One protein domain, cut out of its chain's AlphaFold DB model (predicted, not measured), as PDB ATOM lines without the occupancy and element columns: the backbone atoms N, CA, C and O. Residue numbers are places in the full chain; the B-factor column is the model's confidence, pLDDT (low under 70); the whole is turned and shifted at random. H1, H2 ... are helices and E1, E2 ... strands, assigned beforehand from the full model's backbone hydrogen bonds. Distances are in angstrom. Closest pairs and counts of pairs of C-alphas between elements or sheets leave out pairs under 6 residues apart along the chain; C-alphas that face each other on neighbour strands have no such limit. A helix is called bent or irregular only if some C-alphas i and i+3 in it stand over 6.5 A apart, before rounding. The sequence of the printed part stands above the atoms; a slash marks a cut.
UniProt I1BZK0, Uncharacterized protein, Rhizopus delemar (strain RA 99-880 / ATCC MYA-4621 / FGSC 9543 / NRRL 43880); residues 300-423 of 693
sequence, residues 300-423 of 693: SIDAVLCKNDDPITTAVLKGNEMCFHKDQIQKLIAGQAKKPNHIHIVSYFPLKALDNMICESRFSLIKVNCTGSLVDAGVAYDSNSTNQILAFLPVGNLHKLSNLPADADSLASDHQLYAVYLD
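Overview. This is residues 300 to 423 of the 693 residues of an uncharacterized protein of Rhizopus delemar (strain RA 99-880 / ATCC MYA-4621 / FGSC 9543 / NRRL 43880) (UniProt I1BZK0). A strongly twisted sheet of seven strands is curled like part of a barrel and folded back on itself until its edge strands E3 and E5 come close, with H1 packed in its curl. H2 packs on the opposite face over E7 and E6, and H3 only grazes the sheet. The printed part has 124 residues, in the order E1, E2, H1, E3, H2, E4, E5, E6, H3, E7; the sheet is mixed, ordered E3, E1, E2, E4, E7, E6, E5, and the class is mixed, helices and strands. It is compact, with a radius of gyration of the C-alphas of 13.2 A, and spans 35 by 31 by 25 A.

Along the chain. E1, residues 300 to 307, begins with C-alpha 300 at (204.463, 167.256, 156.695) and is 21.4 A long. E2, residues 310 to 319, is 25.2 A long and bends by 59 degrees at residue 313. H1, residues 326 to 336, is 15.8 A long. E3 is residues 342 to 345, and H2 is residues 351 to 360, 14.5 A long. E4, residues 363 to 370, is 21.6 A long. E5 is residues 378 to 382. E6, residues 385 to 394, is 25.0 A long and bends by 60 degrees at residue 388. H3, residues 395 to 400, is only just irregular: C-alphas 396 and 399 are 6.9 A apart. E7, residues 417 to 422, ends with C-alpha 422 at (188.915, 173.789, 151.226).

Arrangement. The sheet is a folded sheet, bent into two leaves: E3 and E1 face E4, E7, E6 and E5, with E2 as the hinge. E3 and E1 are parallel, with N 343 and O 304 2.9 A apart. E1 and E2 form an antiparallel hairpin, with N 303 and O 315 at 2.9 A. E2 and E4 are antiparallel, with N 316 and O 369 at 2.8 A. E4 and E7 are antiparallel, with N 366 and O 419 at 2.9 A. E7 and E6 are antiparallel, with N 420 and O 391 at 2.8 A. E5 and E6 form an antiparallel hairpin, with N 380 and O 390 at 2.9 A. The closest C-alphas of E3 and E5, those of Ile 345 and Ala 380, are 4.6 A apart. The sheet curls round H1; the closest C-alphas of H1 and E5, those of Gly 335 and Asp 382, are 5.1 A apart. H2 is on the opposite face, at a height over the sheet of 10.1 A, slantwise to the strands at 42 degrees to E7 on the local plane; its closest C-alphas to E7 are those of Ile 358 and Leu 422, 7.7 A. H3 only grazes the sheet with residues 395 to 398. H2 and H3 are close but not clearly touching, C-alphas 351 and 400 being 7.6 A apart. E3, H2 and E4 make a split strand-helix-strand unit, two strands running the same way with E1 and E2 between them, and a right-handed crossover. Every O i to N i+4 pair of H1 and H2 is within hydrogen-bond range; in H3 0 of 2 are, and 2 of 3 O i to N i+3 pairs.

Size, cuts and confidence. The C-alphas farthest apart, those of Asn 384 and Ser 410, are 38.6 A apart. The printed part has no cut. The link from H3 to E7, residues 401 to 416, is long. The mean pLDDT of the printed part is 70.5; 53 residues are under 70, among them 346 to 354, 371 to 378 and 402 to 416.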
ATOM      1  N   SER A 300     204.192 168.694 156.684       82.62
ATOM      2  CA  SER A 300     204.463 167.256 156.695       82.62
ATOM      3  C   SER A 300     203.729 166.673 157.897       82.62
ATOM      4  O   SER A 300     203.962 167.123 159.018       82.62
ATOM      5  N   ILE A 301     202.806 165.741 157.666       82.69
ATOM      6  CA  ILE A 301     202.069 165.030 158.721       82.69
ATOM      7  C   ILE A 301     202.077 163.541 158.393       82.69
ATOM      8  O   ILE A 301     201.557 163.140 157.353       82.69
ATOM      9  N   ASP A 302     202.605 162.735 159.308       82.50
ATOM     10  CA  ASP A 302     202.451 161.283 159.291       82.50
ATOM     11  C   ASP A 302     201.103 160.919 159.927       82.50
ATOM     12  O   ASP A 302     200.844 161.240 161.092       82.50
ATOM     13  N   ALA A 303     200.229 160.282 159.148       83.88
ATOM     14  CA  ALA A 303     198.846 159.998 159.509       83.88
ATOM     15  C   ALA A 303     198.424 158.563 159.163       83.88
ATOM     16  O   ALA A 303     199.029 157.892 158.324       83.88
ATOM     17  N   VAL A 304     197.335 158.105 159.780       83.31
ATOM     18  CA  VAL A 304     196.654 156.853 159.424       83.31
ATOM     19  C   VAL A 304     195.323 157.197 158.768       83.31
ATOM     20  O   VAL A 304     194.434 157.758 159.412       83.31
ATOM     21  N   LEU A 305     195.167 156.855 157.488       78.56
ATOM     22  CA  LEU A 305     193.887 156.992 156.792       78.56
ATOM     23  C   LEU A 305     192.959 155.863 157.244       78.56
ATOM     24  O   LEU A 305     193.316 154.691 157.127       78.56
ATOM     25  N   CYS A 306     191.778 156.207 157.748       73.12
ATOM     26  CA  CYS A 306     190.768 155.264 158.228       73.12
ATOM     27  C   CYS A 306     189.499 155.346 157.373       73.12
ATOM     28  O   CYS A 306     189.074 156.438 156.993       73.12
ATOM     29  N   LYS A 307     188.864 154.199 157.109       70.00
ATOM     30  CA  LYS A 307     187.512 154.119 156.543       70.00
ATOM     31  C   LYS A 307     186.574 153.735 157.675       70.00
ATOM     32  O   LYS A 307     186.738 152.677 158.276       70.00
ATOM     33  N   ASN A 308     185.619 154.604 157.990       62.78
ATOM     34  CA  ASN A 308     184.859 154.538 159.239       62.78
ATOM     35  C   ASN A 308     185.839 154.512 160.438       62.78
ATOM     36  O   ASN A 308     186.516 155.513 160.661       62.78
ATOM     37  N   ASP A 309     185.966 153.394 161.160       67.69
ATOM     38  CA  ASP A 309     186.930 153.218 162.265       67.69
ATOM     39  C   ASP A 309     188.102 152.270 161.945       67.69
ATOM     40  O   ASP A 309     189.018 152.136 162.757       67.69
ATOM     41  N   ASP A 310     188.109 151.649 160.762       68.31
ATOM     42  CA  ASP A 310     189.117 150.662 160.369       68.31
ATOM     43  C   ASP A 310     190.296 151.345 159.633       68.31
ATOM     44  O   ASP A 310     190.070 152.113 158.689       68.31
ATOM     45  N   PRO A 311     191.564 151.103 160.028       74.19
ATOM     46  CA  PRO A 311     192.729 151.702 159.375       74.19
ATOM     47  C   PRO A 311     192.990 151.069 157.999       74.19
ATOM     48  O   PRO A 311     193.070 149.851 157.870       74.19
ATOM     49  N   ILE A 312     193.159 151.908 156.972       72.69
ATOM     50  CA  ILE A 312     193.410 151.501 155.580       72.69
ATOM     51  C   ILE A 312     194.918 151.425 155.302       72.69
ATOM     52  O   ILE A 312     195.415 150.441 154.765       72.69
ATOM     53  N   THR A 313     195.643 152.505 155.608       76.50
ATOM     54  CA  THR A 313     197.055 152.688 155.240       76.50
ATOM     55  C   THR A 313     197.686 153.812 156.066       76.50
ATOM     56  O   THR A 313     197.000 154.747 156.492       76.50
ATOM     57  N   THR A 314     199.001 153.738 156.280       79.56
ATOM     58  CA  THR A 314     199.801 154.885 156.720       79.56
ATOM     59  C   THR A 314     200.076 155.806 155.534       79.56
ATOM     60  O   THR A 314     200.401 155.346 154.436       79.56
ATOM     61  N   ALA A 315     199.948 157.114 155.746       81.94
ATOM     62  CA  ALA A 315     200.127 158.125 154.715       81.94
ATOM     63  C   ALA A 315     200.872 159.352 155.249       81.94
ATOM     64  O   ALA A 315     200.560 159.860 156.324       81.94
ATOM     65  N   VAL A 316     201.816 159.860 154.458       82.88
ATOM     66  CA  VAL A 316     202.532 161.109 154.731       82.88
ATOM     67  C   VAL A 316     201.927 162.214 153.873       82.88
ATOM     68  O   VAL A 316     202.071 162.211 152.646       82.88
ATOM     69  N   LEU A 317     201.237 163.155 154.514       84.44
ATOM     70  CA  LEU A 317     200.646 164.331 153.879       84.44
ATOM     71  C   LEU A 317     201.723 165.414 153.753       84.44
ATOM     72  O   LEU A 317     202.115 166.004 154.760       84.44
ATOM     73  N   LYS A 318     202.186 165.685 152.528       80.81
ATOM     74  CA  LYS A 318     203.192 166.709 152.215       80.81
ATOM     75  C   LYS A 318     202.570 167.873 151.446       80.81
ATOM     76  O   LYS A 318     202.043 167.699 150.350       80.81
ATOM     77  N   GLY A 319     202.600 169.064 152.033       71.50
ATOM     78  CA  GLY A 319     202.132 170.289 151.384       71.50
ATOM     79  C   GLY A 319     203.214 170.869 150.484       71.50
ATOM     80  O   GLY A 319     204.306 171.169 150.965       71.50
ATOM     81  N   ASN A 320     202.893 171.035 149.202       66.50
ATOM     82  CA  ASN A 320     203.759 171.686 148.217       66.50
ATOM     83  C   ASN A 320     203.537 173.217 148.237       66.50
ATOM     84  O   ASN A 320     202.850 173.748 149.108       66.50
ATOM     85  N   GLU A 321     204.051 173.925 147.230       60.59
ATOM     86  CA  GLU A 321     203.944 175.385 147.026       60.59
ATOM     87  C   GLU A 321     202.504 175.948 146.997       60.59
ATOM     88  O   GLU A 321     202.309 177.152 147.085       60.59
ATOM     89  N   MET A 322     201.479 175.090 146.932       64.19
ATOM     90  CA  MET A 322     200.056 175.464 147.004       64.19
ATOM     91  C   MET A 322     199.419 175.169 148.380       64.19
ATOM     92  O   MET A 322     198.197 175.042 148.494       64.19
ATOM     93  N   CYS A 323     200.222 175.012 149.439       74.12
ATOM     94  CA  CYS A 323     199.770 174.737 150.805       74.12
ATOM     95  C   CYS A 323     199.785 176.000 151.686       74.12
ATOM     96  O   CYS A 323     200.789 176.331 152.308       74.12
ATOM     97  N   PHE A 324     198.643 176.680 151.783       75.25
ATOM     98  CA  PHE A 324     198.465 177.943 152.518       75.25
ATOM     99  C   PHE A 324     197.779 177.758 153.883       75.25
ATOM    100  O   PHE A 324     197.838 178.631 154.741       75.25
ATOM    101  N   HIS A 325     197.129 176.613 154.107       81.56
ATOM    102  CA  HIS A 325     196.168 176.418 155.203       81.56
ATOM    103  C   HIS A 325     196.663 175.468 156.318       81.56
ATOM    104  O   HIS A 325     195.856 174.813 156.978       81.56
ATOM    105  N   LYS A 326     197.986 175.364 156.529       80.75
ATOM    106  CA  LYS A 326     198.649 174.387 157.428       80.75
ATOM    107  C   LYS A 326     197.951 174.198 158.781       80.75
ATOM    108  O   LYS A 326     197.545 173.085 159.113       80.75
ATOM    109  N   ASP A 327     197.782 175.279 159.533       78.69
ATOM    110  CA  ASP A 327     197.217 175.247 160.886       78.69
ATOM    111  C   ASP A 327     195.742 174.825 160.895       78.69
ATOM    112  O   ASP A 327     195.260 174.247 161.868       78.69
ATOM    113  N   GLN A 328     195.008 175.123 159.818       82.06
ATOM    114  CA  GLN A 328     193.607 174.738 159.666       82.06
ATOM    115  C   GLN A 328     193.490 173.247 159.322       82.06
ATOM    116  O   GLN A 328     192.695 172.540 159.933       82.06
ATOM    117  N   ILE A 329     194.350 172.740 158.431       81.81
ATOM    118  CA  ILE A 329     194.462 171.308 158.109       81.81
ATOM    119  C   ILE A 329     194.800 170.506 159.376       81.81
ATOM    120  O   ILE A 329     194.161 169.492 159.652       81.81
ATOM    121  N   GLN A 330     195.747 170.982 160.194       81.94
ATOM    122  CA  GLN A 330     196.079 170.359 161.481       81.94
ATOM    123  C   GLN A 330     194.897 170.367 162.464       81.94
ATOM    124  O   GLN A 330     194.627 169.339 163.087       81.94
ATOM    125  N   LYS A 331     194.146 171.474 162.567       81.00
ATOM    126  CA  LYS A 331     192.926 171.553 163.395       81.00
ATOM    127  C   LYS A 331     191.822 170.611 162.906       81.00
ATOM    128  O   LYS A 331     191.220 169.930 163.727       81.00
ATOM    129  N   LEU A 332     191.599 170.515 161.595       79.38
ATOM    130  CA  LEU A 332     190.618 169.608 160.986       79.38
ATOM    131  C   LEU A 332     190.964 168.130 161.228       79.38
ATOM    132  O   LEU A 332     190.068 167.331 161.490       79.38
ATOM    133  N   ILE A 333     192.250 167.769 161.181       80.25
ATOM    134  CA  ILE A 333     192.719 166.417 161.526       80.25
ATOM    135  C   ILE A 333     192.518 166.157 163.027       80.25
ATOM    136  O   ILE A 333     191.965 165.126 163.400       80.25
ATOM    137  N   ALA A 334     192.877 167.110 163.894       78.31
ATOM    138  CA  ALA A 334     192.678 166.990 165.339       78.31
ATOM    139  C   ALA A 334     191.190 166.915 165.749       78.31
ATOM    140  O   ALA A 334     190.854 166.168 166.663       78.31
ATOM    141  N   GLY A 335     190.285 167.620 165.058       70.12
ATOM    142  CA  GLY A 335     188.834 167.577 165.306       70.12
ATOM    143  C   GLY A 335     188.153 166.263 164.891       70.12
ATOM    144  O   GLY A 335     187.095 165.917 165.409       70.12
ATOM    145  N   GLN A 336     188.774 165.490 163.993       70.44
ATOM    146  CA  GLN A 336     188.337 164.131 163.640       70.44
ATOM    147  C   GLN A 336     188.893 163.046 164.570       70.44
ATOM    148  O   GLN A 336     188.363 161.934 164.607       70.44
ATOM    149  N   ALA A 337     189.998 163.335 165.254       62.66
ATOM    150  CA  ALA A 337     190.879 162.340 165.841       62.66
ATOM    151  C   ALA A 337     190.260 161.618 167.054       62.66
ATOM    152  O   ALA A 337     190.458 162.015 168.201       62.66
ATOM    153  N   LYS A 338     189.624 160.457 166.827       66.12
ATOM    154  CA  LYS A 338     189.384 159.459 167.896       66.12
ATOM    155  C   LYS A 338     190.696 158.926 168.495       66.12
ATOM    156  O   LYS A 338     190.709 158.413 169.611       66.12
ATOM    157  N   LYS A 339     191.788 159.019 167.730       70.56
ATOM    158  CA  LYS A 339     193.180 158.721 168.090       70.56
ATOM    159  C   LYS A 339     194.088 159.742 167.388       70.56
ATOM    160  O   LYS A 339     193.758 160.128 166.265       70.56
ATOM    161  N   PRO A 340     195.212 160.174 167.989       72.88
ATOM    162  CA  PRO A 340     196.094 161.174 167.387       72.88
ATOM    163  C   PRO A 340     196.553 160.751 165.985       72.88
ATOM    164  O   PRO A 340     196.904 159.595 165.765       72.88
ATOM    165  N   ASN A 341     196.529 161.697 165.046       73.94
ATOM    166  CA  ASN A 341     196.888 161.532 163.631       73.94
ATOM    167  C   ASN A 341     196.065 160.492 162.829       73.94
ATOM    168  O   ASN A 341     196.455 160.133 161.716       73.94
ATOM    169  N   HIS A 342     194.910 160.036 163.325       77.50
ATOM    170  CA  HIS A 342     193.946 159.295 162.503       77.50
ATOM    171  C   HIS A 342     193.057 160.267 161.709       77.50
ATOM    172  O   HIS A 342     192.409 161.134 162.291       77.50
ATOM    173  N   ILE A 343     193.003 160.101 160.385       81.06
ATOM    174  CA  ILE A 343     192.125 160.864 159.485       81.06
ATOM    175  C   ILE A 343     190.988 159.945 159.050       81.06
ATOM    176  O   ILE A 343     191.229 158.904 158.438       81.06
ATOM    177  N   HIS A 344     189.749 160.322 159.358       75.38
ATOM    178  CA  HIS A 344     188.579 159.482 159.118       75.38
ATOM    179  C   HIS A 344     187.872 159.915 157.826       75.38
ATOM    180  O   HIS A 344     187.304 161.003 157.744       75.38
ATOM    181  N   ILE A 345     187.897 159.057 156.804       72.50
ATOM    182  CA  ILE A 345     187.212 159.280 155.527       72.50
ATOM    183  C   ILE A 345     185.735 158.905 155.702       72.50
ATOM    184  O   ILE A 345     185.411 157.753 155.987       72.50
ATOM    185  N   VAL A 346     184.846 159.891 155.539       61.94
ATOM    186  CA  VAL A 346     183.433 159.818 155.963       61.94
ATOM    187  C   VAL A 346     182.469 159.539 154.802       61.94
ATOM    188  O   VAL A 346     181.374 159.032 155.020       61.94
ATOM    189  N   SER A 347     182.834 159.886 153.563       56.75
ATOM    190  CA  SER A 347     181.981 159.679 152.382       56.75
ATOM    191  C   SER A 347     182.787 159.671 151.084       56.75
ATOM    192  O   SER A 347     183.815 160.343 150.990       56.75
ATOM    193  N   TYR A 348     182.265 158.996 150.055       54.84
ATOM    194  CA  TYR A 348     182.606 159.288 148.657       54.84
ATOM    195  C   TYR A 348     182.100 160.693 148.287       54.84
ATOM    196  O   TYR A 348     181.120 161.170 148.871       54.84
ATOM    197  N   PHE A 349     182.734 161.368 147.325       58.81
ATOM    198  CA  PHE A 349     182.362 162.734 146.943       58.81
ATOM    199  C   PHE A 349     182.362 162.932 145.415       58.81
ATOM    200  O   PHE A 349     183.333 162.553 144.758       58.81
ATOM    201  N   PRO A 350     181.307 163.517 144.806       58.31
ATOM    202  CA  PRO A 350     181.256 163.688 143.354       58.31
ATOM    203  C   PRO A 350     182.314 164.682 142.857       58.31
ATOM    204  O   PRO A 350     182.295 165.846 143.250       58.31
ATOM    205  N   LEU A 351     183.177 164.263 141.922       61.28
ATOM    206  CA  LEU A 351     184.245 165.115 141.371       61.28
ATOM    207  C   LEU A 351     183.717 166.456 140.833       61.28
ATOM    208  O   LEU A 351     184.278 167.495 141.146       61.28
ATOM    209  N   LYS A 352     182.573 166.464 140.133       62.53
ATOM    210  CA  LYS A 352     181.939 167.703 139.639       62.53
ATOM    211  C   LYS A 352     181.464 168.646 140.760       62.53
ATOM    212  O   LYS A 352     181.429 169.854 140.573       62.53
ATOM    213  N   ALA A 353     181.099 168.118 141.929       61.75
ATOM    214  CA  ALA A 353     180.778 168.960 143.083       61.75
ATOM    215  C   ALA A 353     182.046 169.545 143.727       61.75
ATOM    216  O   ALA A 353     181.976 170.607 144.339       61.75
ATOM    217  N   LEU A 354     183.192 168.869 143.587       68.31
ATOM    218  CA  LEU A 354     184.486 169.358 144.062       68.31
ATOM    219  C   LEU A 354     185.036 170.439 143.129       68.31
ATOM    220  O   LEU A 354     185.461 171.481 143.611       68.31
ATOM    221  N   ASP A 355     184.926 170.217 141.819       70.38
ATOM    222  CA  ASP A 355     185.263 171.159 140.747       70.38
ATOM    223  C   ASP A 355     184.570 172.516 140.950       70.38
ATOM    224  O   ASP A 355     185.230 173.539 141.122       70.38
ATOM    225  N   ASN A 356     183.239 172.514 141.094       65.06
ATOM    226  CA  ASN A 356     182.466 173.722 141.395       65.06
ATOM    227  C   ASN A 356     182.964 174.458 142.660       65.06
ATOM    228  O   ASN A 356     183.095 175.678 142.642       65.06
ATOM    229  N   MET A 357     183.268 173.743 143.752       69.31
ATOM    230  CA  MET A 357     183.759 174.380 144.987       69.31
ATOM    231  C   MET A 357     185.191 174.922 144.841       69.31
ATOM    232  O   MET A 357     185.497 175.962 145.419       69.31
ATOM    233  N   ILE A 358     186.044 174.262 144.051       72.62
ATOM    234  CA  ILE A 358     187.401 174.712 143.689       72.62
ATOM    235  C   ILE A 358     187.361 175.949 142.766       72.62
ATOM    236  O   ILE A 358     188.286 176.760 142.786       72.62
ATOM    237  N   CYS A 359     186.296 176.132 141.982       65.50
ATOM    238  CA  CYS A 359     186.060 177.351 141.199       65.50
ATOM    239  C   CYS A 359     185.614 178.553 142.038       65.50
ATOM    240  O   CYS A 359     185.915 179.688 141.679       65.50
ATOM    241  N   GLU A 360     184.918 178.319 143.150       60.97
ATOM    242  CA  GLU A 360     184.347 179.380 143.991       60.97
ATOM    243  C   GLU A 360     185.200 179.715 145.235       60.97
ATOM    244  O   GLU A 360     184.956 180.732 145.885       60.97
ATOM    245  N   SER A 361     186.212 178.899 145.568       66.50
ATOM    246  CA  SER A 361     186.945 178.969 146.848       66.50
ATOM    247  C   SER A 361     188.468 178.925 146.684       66.50
ATOM    248  O   SER A 361     188.995 178.249 145.803       66.50
ATOM    249  N   ARG A 362     189.206 179.555 147.613       70.00
ATOM    250  CA  ARG A 362     190.642 179.261 147.792       70.00
ATOM    251  C   ARG A 362     190.795 177.830 148.323       70.00
ATOM    252  O   ARG A 362     190.056 177.417 149.213       70.00
ATOM    253  N   PHE A 363     191.774 177.096 147.802       79.69
ATOM    254  CA  PHE A 363     192.065 175.714 148.186       79.69
ATOM    255  C   PHE A 363     193.547 175.534 148.539       79.69
ATOM    256  O   PHE A 363     194.367 176.427 148.318       79.69
ATOM    257  N   SER A 364     193.909 174.362 149.062       81.50
ATOM    258  CA  SER A 364     195.306 173.923 149.128       81.50
ATOM    259  C   SER A 364     195.500 172.500 148.643       81.50
ATOM    260  O   SER A 364     194.721 171.616 148.989       81.50
ATOM    261  N   LEU A 365     196.563 172.289 147.866       81.81
ATOM    262  CA  LEU A 365     196.918 170.993 147.294       81.81
ATOM    263  C   LEU A 365     198.057 170.341 148.090       81.81
ATOM    264  O   LEU A 365     199.096 170.954 148.341       81.81
ATOM    265  N   ILE A 366     197.846 169.085 148.471       84.25
ATOM    266  CA  ILE A 366     198.729 168.294 149.330       84.25
ATOM    267  C   ILE A 366     199.034 166.982 148.599       84.25
ATOM    268  O   ILE A 366     198.107 166.281 148.190       84.25
ATOM    269  N   LYS A 367     200.311 166.630 148.436       81.25
ATOM    270  CA  LYS A 367     200.753 165.326 147.921       81.25
ATOM    271  C   LYS A 367     200.681 164.306 149.060       81.25
ATOM    272  O   LYS A 367     201.139 164.580 150.166       81.25
ATOM    273  N   VAL A 368     200.073 163.148 148.822       81.06
ATOM    274  CA  VAL A 368     199.821 162.130 149.852       81.06
ATOM    275  C   VAL A 368     200.546 160.846 149.467       81.06
ATOM    276  O   VAL A 368     200.137 160.121 148.561       81.06
ATOM    277  N   ASN A 369     201.645 160.574 150.171       78.62
ATOM    278  CA  ASN A 369     202.459 159.379 149.971       78.62
ATOM    279  C   ASN A 369     201.960 158.274 150.913       78.62
ATOM    280  O   ASN A 369     202.252 158.321 152.107       78.62
ATOM    281  N   CYS A 370     201.209 157.301 150.402       75.06
ATOM    282  CA  CYS A 370     200.674 156.176 151.177       75.06
ATOM    283  C   CYS A 370     201.404 154.853 150.896       75.06
ATOM    284  O   CYS A 370     202.009 154.667 149.843       75.06
ATOM    285  N   THR A 371     201.354 153.932 151.862       65.75
ATOM    286  CA  THR A 371     201.999 152.604 151.780       65.75
ATOM    287  C   THR A 371     201.135 151.536 151.101       65.75
ATOM    288  O   THR A 371     201.627 150.457 150.781       65.75
ATOM    289  N   GLY A 372     199.856 151.831 150.863       60.72
ATOM    290  CA  GLY A 372     198.913 151.007 150.108       60.72
ATOM    291  C   GLY A 372     198.027 151.861 149.200       60.72
ATOM    292  O   GLY A 372     198.062 153.088 149.261       60.72
ATOM    293  N   SER A 373     197.229 151.212 148.352       53.62
ATOM    294  CA  SER A 373     196.350 151.889 147.388       53.62
ATOM    295  C   SER A 373     194.974 152.220 147.983       53.62
ATOM    296  O   SER A 373     194.330 151.352 148.576       53.62
ATOM    297  N   LEU A 374     194.486 153.450 147.771       56.06
ATOM    298  CA  LEU A 374     193.051 153.754 147.828       56.06
ATOM    299  C   LEU A 374     192.465 153.674 146.415       56.06
ATOM    300  O   LEU A 374     192.927 154.353 145.502       56.06
ATOM    301  N   VAL A 375     191.397 152.890 146.269       49.22
ATOM    302  CA  VAL A 375     190.679 152.700 144.995       49.22
ATOM    303  C   VAL A 375     189.757 153.886 144.664       49.22
ATOM    304  O   VAL A 375     189.549 154.198 143.494       49.22
ATOM    305  N   ASP A 376     189.229 154.562 145.687       58.88
ATOM    306  CA  ASP A 376     188.148 155.548 145.571       58.88
ATOM    307  C   ASP A 376     188.540 156.937 146.099       58.88
ATOM    308  O   ASP A 376     189.332 157.072 147.034       58.88
ATOM    309  N   ALA A 377     187.906 157.975 145.545       59.16
ATOM    310  CA  ALA A 377     187.925 159.323 146.109       59.16
ATOM    311  C   ALA A 377     187.091 159.399 147.401       59.16
ATOM    312  O   ALA A 377     186.030 158.780 147.505       59.16
ATOM    313  N   GLY A 378     187.522 160.202 148.376       67.62
ATOM    314  CA  GLY A 378     186.830 160.310 149.662       67.62
ATOM    315  C   GLY A 378     187.082 161.627 150.386       67.62
ATOM    316  O   GLY A 378     188.087 162.288 150.154       67.62
ATOM    317  N   VAL A 379     186.167 162.027 151.270       71.50
ATOM    318  CA  VAL A 379     186.255 163.292 152.017       71.50
ATOM    319  C   VAL A 379     186.284 163.051 153.523       71.50
ATOM    320  O   VAL A 379     185.496 162.270 154.059       71.50
ATOM    321  N   ALA A 380     187.171 163.783 154.191       72.50
ATOM    322  CA  ALA A 380     187.266 163.907 155.637       72.50
ATOM    323  C   ALA A 380     186.905 165.345 156.066       72.50
ATOM    324  O   ALA A 380     187.279 166.306 155.393       72.50
ATOM    325  N   TYR A 381     186.164 165.503 157.161       70.88
ATOM    326  CA  TYR A 381     185.746 166.800 157.716       70.88
ATOM    327  C   TYR A 381     185.588 166.696 159.239       70.88
ATOM    328  O   TYR A 381     185.364 165.601 159.756       70.88
ATOM    329  N   ASP A 382     185.714 167.809 159.968       67.62
ATOM    330  CA  ASP A 382     185.495 167.814 161.420       67.62
ATOM    331  C   ASP A 382     184.021 167.510 161.733       67.62
ATOM    332  O   ASP A 382     183.104 168.144 161.209       67.62
ATOM    333  N   SER A 383     183.786 166.555 162.634       62.00
ATOM    334  CA  SER A 383     182.450 166.212 163.132       62.00
ATOM    335  C   SER A 383     181.661 167.410 163.684       62.00
ATOM    336  O   SER A 383     180.431 167.408 163.618       62.00
ATOM    337  N   ASN A 384     182.360 168.443 164.163       57.75
ATOM    338  CA  ASN A 384     181.795 169.678 164.705       57.75
ATOM    339  C   ASN A 384     181.642 170.792 163.648       57.75
ATOM    340  O   ASN A 384     180.908 171.752 163.880       57.75
ATOM    341  N   SER A 385     182.312 170.685 162.492       63.25
ATOM    342  CA  SER A 385     182.343 171.726 161.456       63.25
ATOM    343  C   SER A 385     182.518 171.149 160.048       63.25
ATOM    344  O   SER A 385     183.599 170.727 159.644       63.25
ATOM    345  N   THR A 386     181.454 171.221 159.242       64.06
ATOM    346  CA  THR A 386     181.488 170.872 157.808       64.06
ATOM    347  C   THR A 386     182.106 171.961 156.926       64.06
ATOM    348  O   THR A 386     182.118 171.825 155.704       64.06
ATOM    349  N   ASN A 387     182.530 173.080 157.517       69.12
ATOM    350  CA  ASN A 387     182.930 174.283 156.782       69.12
ATOM    351  C   ASN A 387     184.350 174.176 156.218       69.12
ATOM    352  O   ASN A 387     184.746 174.969 155.367       69.12
ATOM    353  N   GLN A 388     185.093 173.183 156.700       76.44
ATOM    354  CA  GLN A 388     186.425 172.824 156.258       76.44
ATOM    355  C   GLN A 388     186.392 171.347 155.871       76.44
ATOM    356  O   GLN A 388     185.902 170.516 156.641       76.44
ATOM    357  N   ILE A 389     186.881 171.014 154.675       80.69
ATOM    358  CA  ILE A 389     186.983 169.623 154.216       80.69
ATOM    359  C   ILE A 389     188.372 169.332 153.656       80.69
ATOM    360  O   ILE A 389     189.053 170.216 153.138       80.69
ATOM    361  N   LEU A 390     188.746 168.059 153.710       84.44
ATOM    362  CA  LEU A 390     189.952 167.501 153.118       84.44
ATOM    363  C   LEU A 390     189.542 166.360 152.171       84.44
ATOM    364  O   LEU A 390     189.100 165.299 152.615       84.44
ATOM    365  N   ALA A 391     189.623 166.609 150.864       82.88
ATOM    366  CA  ALA A 391     189.153 165.717 149.808       82.88
ATOM    367  C   ALA A 391     190.314 164.940 149.169       82.88
ATOM    368  O   ALA A 391     191.136 165.520 148.464       82.88
ATOM    369  N   PHE A 392     190.371 163.630 149.403       80.12
ATOM    370  CA  PHE A 392     191.381 162.707 148.887       80.12
ATOM    371  C   PHE A 392     191.012 162.184 147.492       80.12
ATOM    372  O   PHE A 392     189.880 161.758 147.254       80.12
ATOM    373  N   LEU A 393     191.987 162.197 146.579       78.81
ATOM    374  CA  LEU A 393     191.847 161.896 145.153       78.81
ATOM    375  C   LEU A 393     193.051 161.080 144.633       78.81
ATOM    376  O   LEU A 393     194.192 161.451 144.911       78.81
ATOM    377  N   PRO A 394     192.840 160.041 143.805       75.50
ATOM    378  CA  PRO A 394     193.892 159.467 142.959       75.50
ATOM    379  C   PRO A 394     194.400 160.462 141.901       75.50
ATOM    380  O   PRO A 394     193.602 161.240 141.368       75.50
ATOM    381  N   VAL A 395     195.687 160.395 141.516       74.06
ATOM    382  CA  VAL A 395     196.279 161.293 140.488       74.06
ATOM    383  C   VAL A 395     195.475 161.280 139.181       74.06
ATOM    384  O   VAL A 395     195.176 162.331 138.615       74.06
ATOM    385  N   GLY A 396     195.010 160.098 138.756       66.94
ATOM    386  CA  GLY A 396     194.163 159.891 137.570       66.94
ATOM    387  C   GLY A 396     192.771 160.552 137.607       66.94
ATOM    388  O   GLY A 396     191.986 160.373 136.674       66.94
ATOM    389  N   ASN A 397     192.445 161.310 138.659       70.62
ATOM    390  CA  ASN A 397     191.260 162.166 138.740       70.62
ATOM    391  C   ASN A 397     191.577 163.673 138.820       70.62
ATOM    392  O   ASN A 397     190.650 164.464 138.668       70.62
ATOM    393  N   LEU A 398     192.840 164.092 138.998       71.81
ATOM    394  CA  LEU A 398     193.210 165.516 139.092       71.81
ATOM    395  C   LEU A 398     192.924 166.290 137.803       71.81
ATOM    396  O   LEU A 398     192.350 167.370 137.856       71.81
ATOM    397  N   HIS A 399     193.234 165.701 136.643       67.31
ATOM    398  CA  HIS A 399     193.003 166.301 135.318       67.31
ATOM    399  C   HIS A 399     191.515 166.538 134.978       67.31
ATOM    400  O   HIS A 399     191.195 167.004 133.888       67.31
ATOM    401  N   LYS A 400     190.597 166.160 135.877       70.75
ATOM    402  CA  LYS A 400     189.140 166.322 135.747       70.75
ATOM    403  C   LYS A 400     188.620 167.517 136.558       70.75
ATOM    404  O   LYS A 400     187.407 167.656 136.679       70.75
ATOM    405  N   LEU A 401     189.522 168.315 137.139       72.50
ATOM    406  CA  LEU A 401     189.236 169.489 137.964       72.50
ATOM    407  C   LEU A 401     189.928 170.713 137.342       72.50
ATOM    408  O   LEU A 401     191.139 170.683 137.126       72.50
ATOM    409  N   SER A 402     189.182 171.773 137.025       65.19
ATOM    410  CA  SER A 402     189.622 172.797 136.060       65.19
ATOM    411  C   SER A 402     190.768 173.695 136.530       65.19
ATOM    412  O   SER A 402     191.460 174.273 135.696       65.19
ATOM    413  N   ASN A 403     190.963 173.827 137.848       66.94
ATOM    414  CA  ASN A 403     191.892 174.797 138.442       66.94
ATOM    415  C   ASN A 403     193.072 174.141 139.180       66.94
ATOM    416  O   ASN A 403     193.789 174.821 139.916       66.94
ATOM    417  N   LEU A 404     193.265 172.826 139.038       67.56
ATOM    418  CA  LEU A 404     194.447 172.145 139.571       67.56
ATOM    419  C   LEU A 404     195.573 172.137 138.522       67.56
ATOM    420  O   LEU A 404     195.288 171.986 137.333       67.56
ATOM    421  N   PRO A 405     196.851 172.281 138.927       60.50
ATOM    422  CA  PRO A 405     197.969 172.211 137.994       60.50
ATOM    423  C   PRO A 405     198.023 170.826 137.336       60.50
ATOM    424  O   PRO A 405     198.078 169.805 138.023       60.50
ATOM    425  N   ALA A 406     198.010 170.800 136.002       53.09
ATOM    426  CA  ALA A 406     198.060 169.564 135.221       53.09
ATOM    427  C   ALA A 406     199.425 168.856 135.318       53.09
ATOM    428  O   ALA A 406     199.489 167.633 135.204       53.09
ATOM    429  N   ASP A 407     200.495 169.611 135.585       50.62
ATOM    430  CA  ASP A 407     201.889 169.151 135.648       50.62
ATOM    431  C   ASP A 407     202.233 168.428 136.969       50.62
ATOM    432  O   ASP A 407     203.257 168.669 137.607       50.62
ATOM    433  N   ALA A 408     201.359 167.519 137.402       51.50
ATOM    434  CA  ALA A 408     201.534 166.687 138.589       51.50
ATOM    435  C   ALA A 408     202.458 165.477 138.321       51.50
ATOM    436  O   ALA A 408     202.017 164.337 138.435       51.50
ATOM    437  N   ASP A 409     203.728 165.748 137.988       46.62
ATOM    438  CA  ASP A 409     204.831 164.795 137.740       46.62
ATOM    439  C   ASP A 409     204.493 163.606 136.808       46.62
ATOM    440  O   ASP A 409     203.903 162.612 137.230       46.62
ATOM    441  N   SER A 410     205.017 163.595 135.574       42.62
ATOM    442  CA  SER A 410     204.857 162.499 134.582       42.62
ATOM    443  C   SER A 410     205.481 161.134 134.963       42.62
ATOM    444  O   SER A 410     205.688 160.283 134.100       42.62
ATOM    445  N   LEU A 411     205.812 160.935 136.241       44.12
ATOM    446  CA  LEU A 411     206.319 159.709 136.867       44.12
ATOM    447  C   LEU A 411     205.519 159.322 138.131       44.12
ATOM    448  O   LEU A 411     205.948 158.452 138.889       44.12
ATOM    449  N   ALA A 412     204.370 159.959 138.388       51.47
ATOM    450  CA  ALA A 412     203.476 159.578 139.475       51.47
ATOM    451  C   ALA A 412     202.972 158.135 139.289       51.47
ATOM    452  O   ALA A 412     202.410 157.791 138.251       51.47
ATOM    453  N   SER A 413     203.165 157.288 140.301       54.62
ATOM    454  CA  SER A 413     202.689 155.903 140.281       54.62
ATOM    455  C   SER A 413     201.169 155.823 140.452       54.62
ATOM    456  O   SER A 413     200.562 156.680 141.099       54.62
ATOM    457  N   ASP A 414     200.556 154.733 139.974       52.84
ATOM    458  CA  ASP A 414     199.109 154.444 140.085       52.84
ATOM    459  C   ASP A 414     198.580 154.325 141.534       52.84
ATOM    460  O   ASP A 414     197.418 153.984 141.765       52.84
ATOM    461  N   HIS A 415     199.429 154.546 142.539       56.59
ATOM    462  CA  HIS A 415     199.096 154.495 143.966       56.59
ATOM    463  C   HIS A 415     199.327 155.839 144.673       56.59
ATOM    464  O   HIS A 415     199.057 155.956 145.865       56.59
ATOM    465  N   GLN A 416     199.815 156.863 143.963       69.19
ATOM    466  CA  GLN A 416     199.985 158.200 144.517       69.19
ATOM    467  C   GLN A 416     198.615 158.874 144.711       69.19
ATOM    468  O   GLN A 416     197.738 158.842 143.842       69.19
ATOM    469  N   LEU A 417     198.435 159.511 145.865       75.69
ATOM    470  CA  LEU A 417     197.223 160.243 146.210       75.69
ATOM    471  C   LEU A 417     197.529 161.735 146.350       75.69
ATOM    472  O   LEU A 417     198.664 162.152 146.585       75.69
ATOM    473  N   TYR A 418     196.487 162.545 146.242       81.38
ATOM    474  CA  TYR A 418     196.499 163.956 146.599       81.38
ATOM    475  C   TYR A 418     195.314 164.259 147.505       81.38
ATOM    476  O   TYR A 418     194.280 163.599 147.425       81.38
ATOM    477  N   ALA A 419     195.451 165.276 148.349       84.69
ATOM    478  CA  ALA A 419     194.347 165.839 149.103       84.69
ATOM    479  C   ALA A 419     194.171 167.320 148.758       84.69
ATOM    480  O   ALA A 419     195.142 168.078 148.711       84.69
ATOM    481  N   VAL A 420     192.923 167.725 148.524       85.19
ATOM    482  CA  VAL A 420     192.524 169.123 148.352       85.19
ATOM    483  C   VAL A 420     191.831 169.578 149.629       85.19
ATOM    484  O   VAL A 420     190.778 169.052 149.992       85.19
ATOM    485  N   TYR A 421     192.425 170.545 150.316       85.69
ATOM    486  CA  TYR A 421     191.797 171.235 151.436       85.69
ATOM    487  C   TYR A 421     190.994 172.444 150.938       85.69
ATOM    488  O   TYR A 421     191.473 173.185 150.077       85.69
ATOM    489  N   LEU A 422     189.804 172.656 151.501       82.38
ATOM    490  CA  LEU A 422     188.915 173.789 151.226       82.38
ATOM    491  C   LEU A 422     188.395 174.370 152.550       82.38
ATOM    492  O   LEU A 422     187.970 173.611 153.420       82.38
ATOM    493  N   ASP A 423     188.394 175.701 152.664       77.81
ATOM    494  CA  ASP A 423     187.865 176.472 153.803       77.81
ATOM    495  C   ASP A 423     186.602 177.258 153.399       77.81
ATOM    496  O   ASP A 423     186.347 177.482 152.217       77.81
TER     497      ASP A 423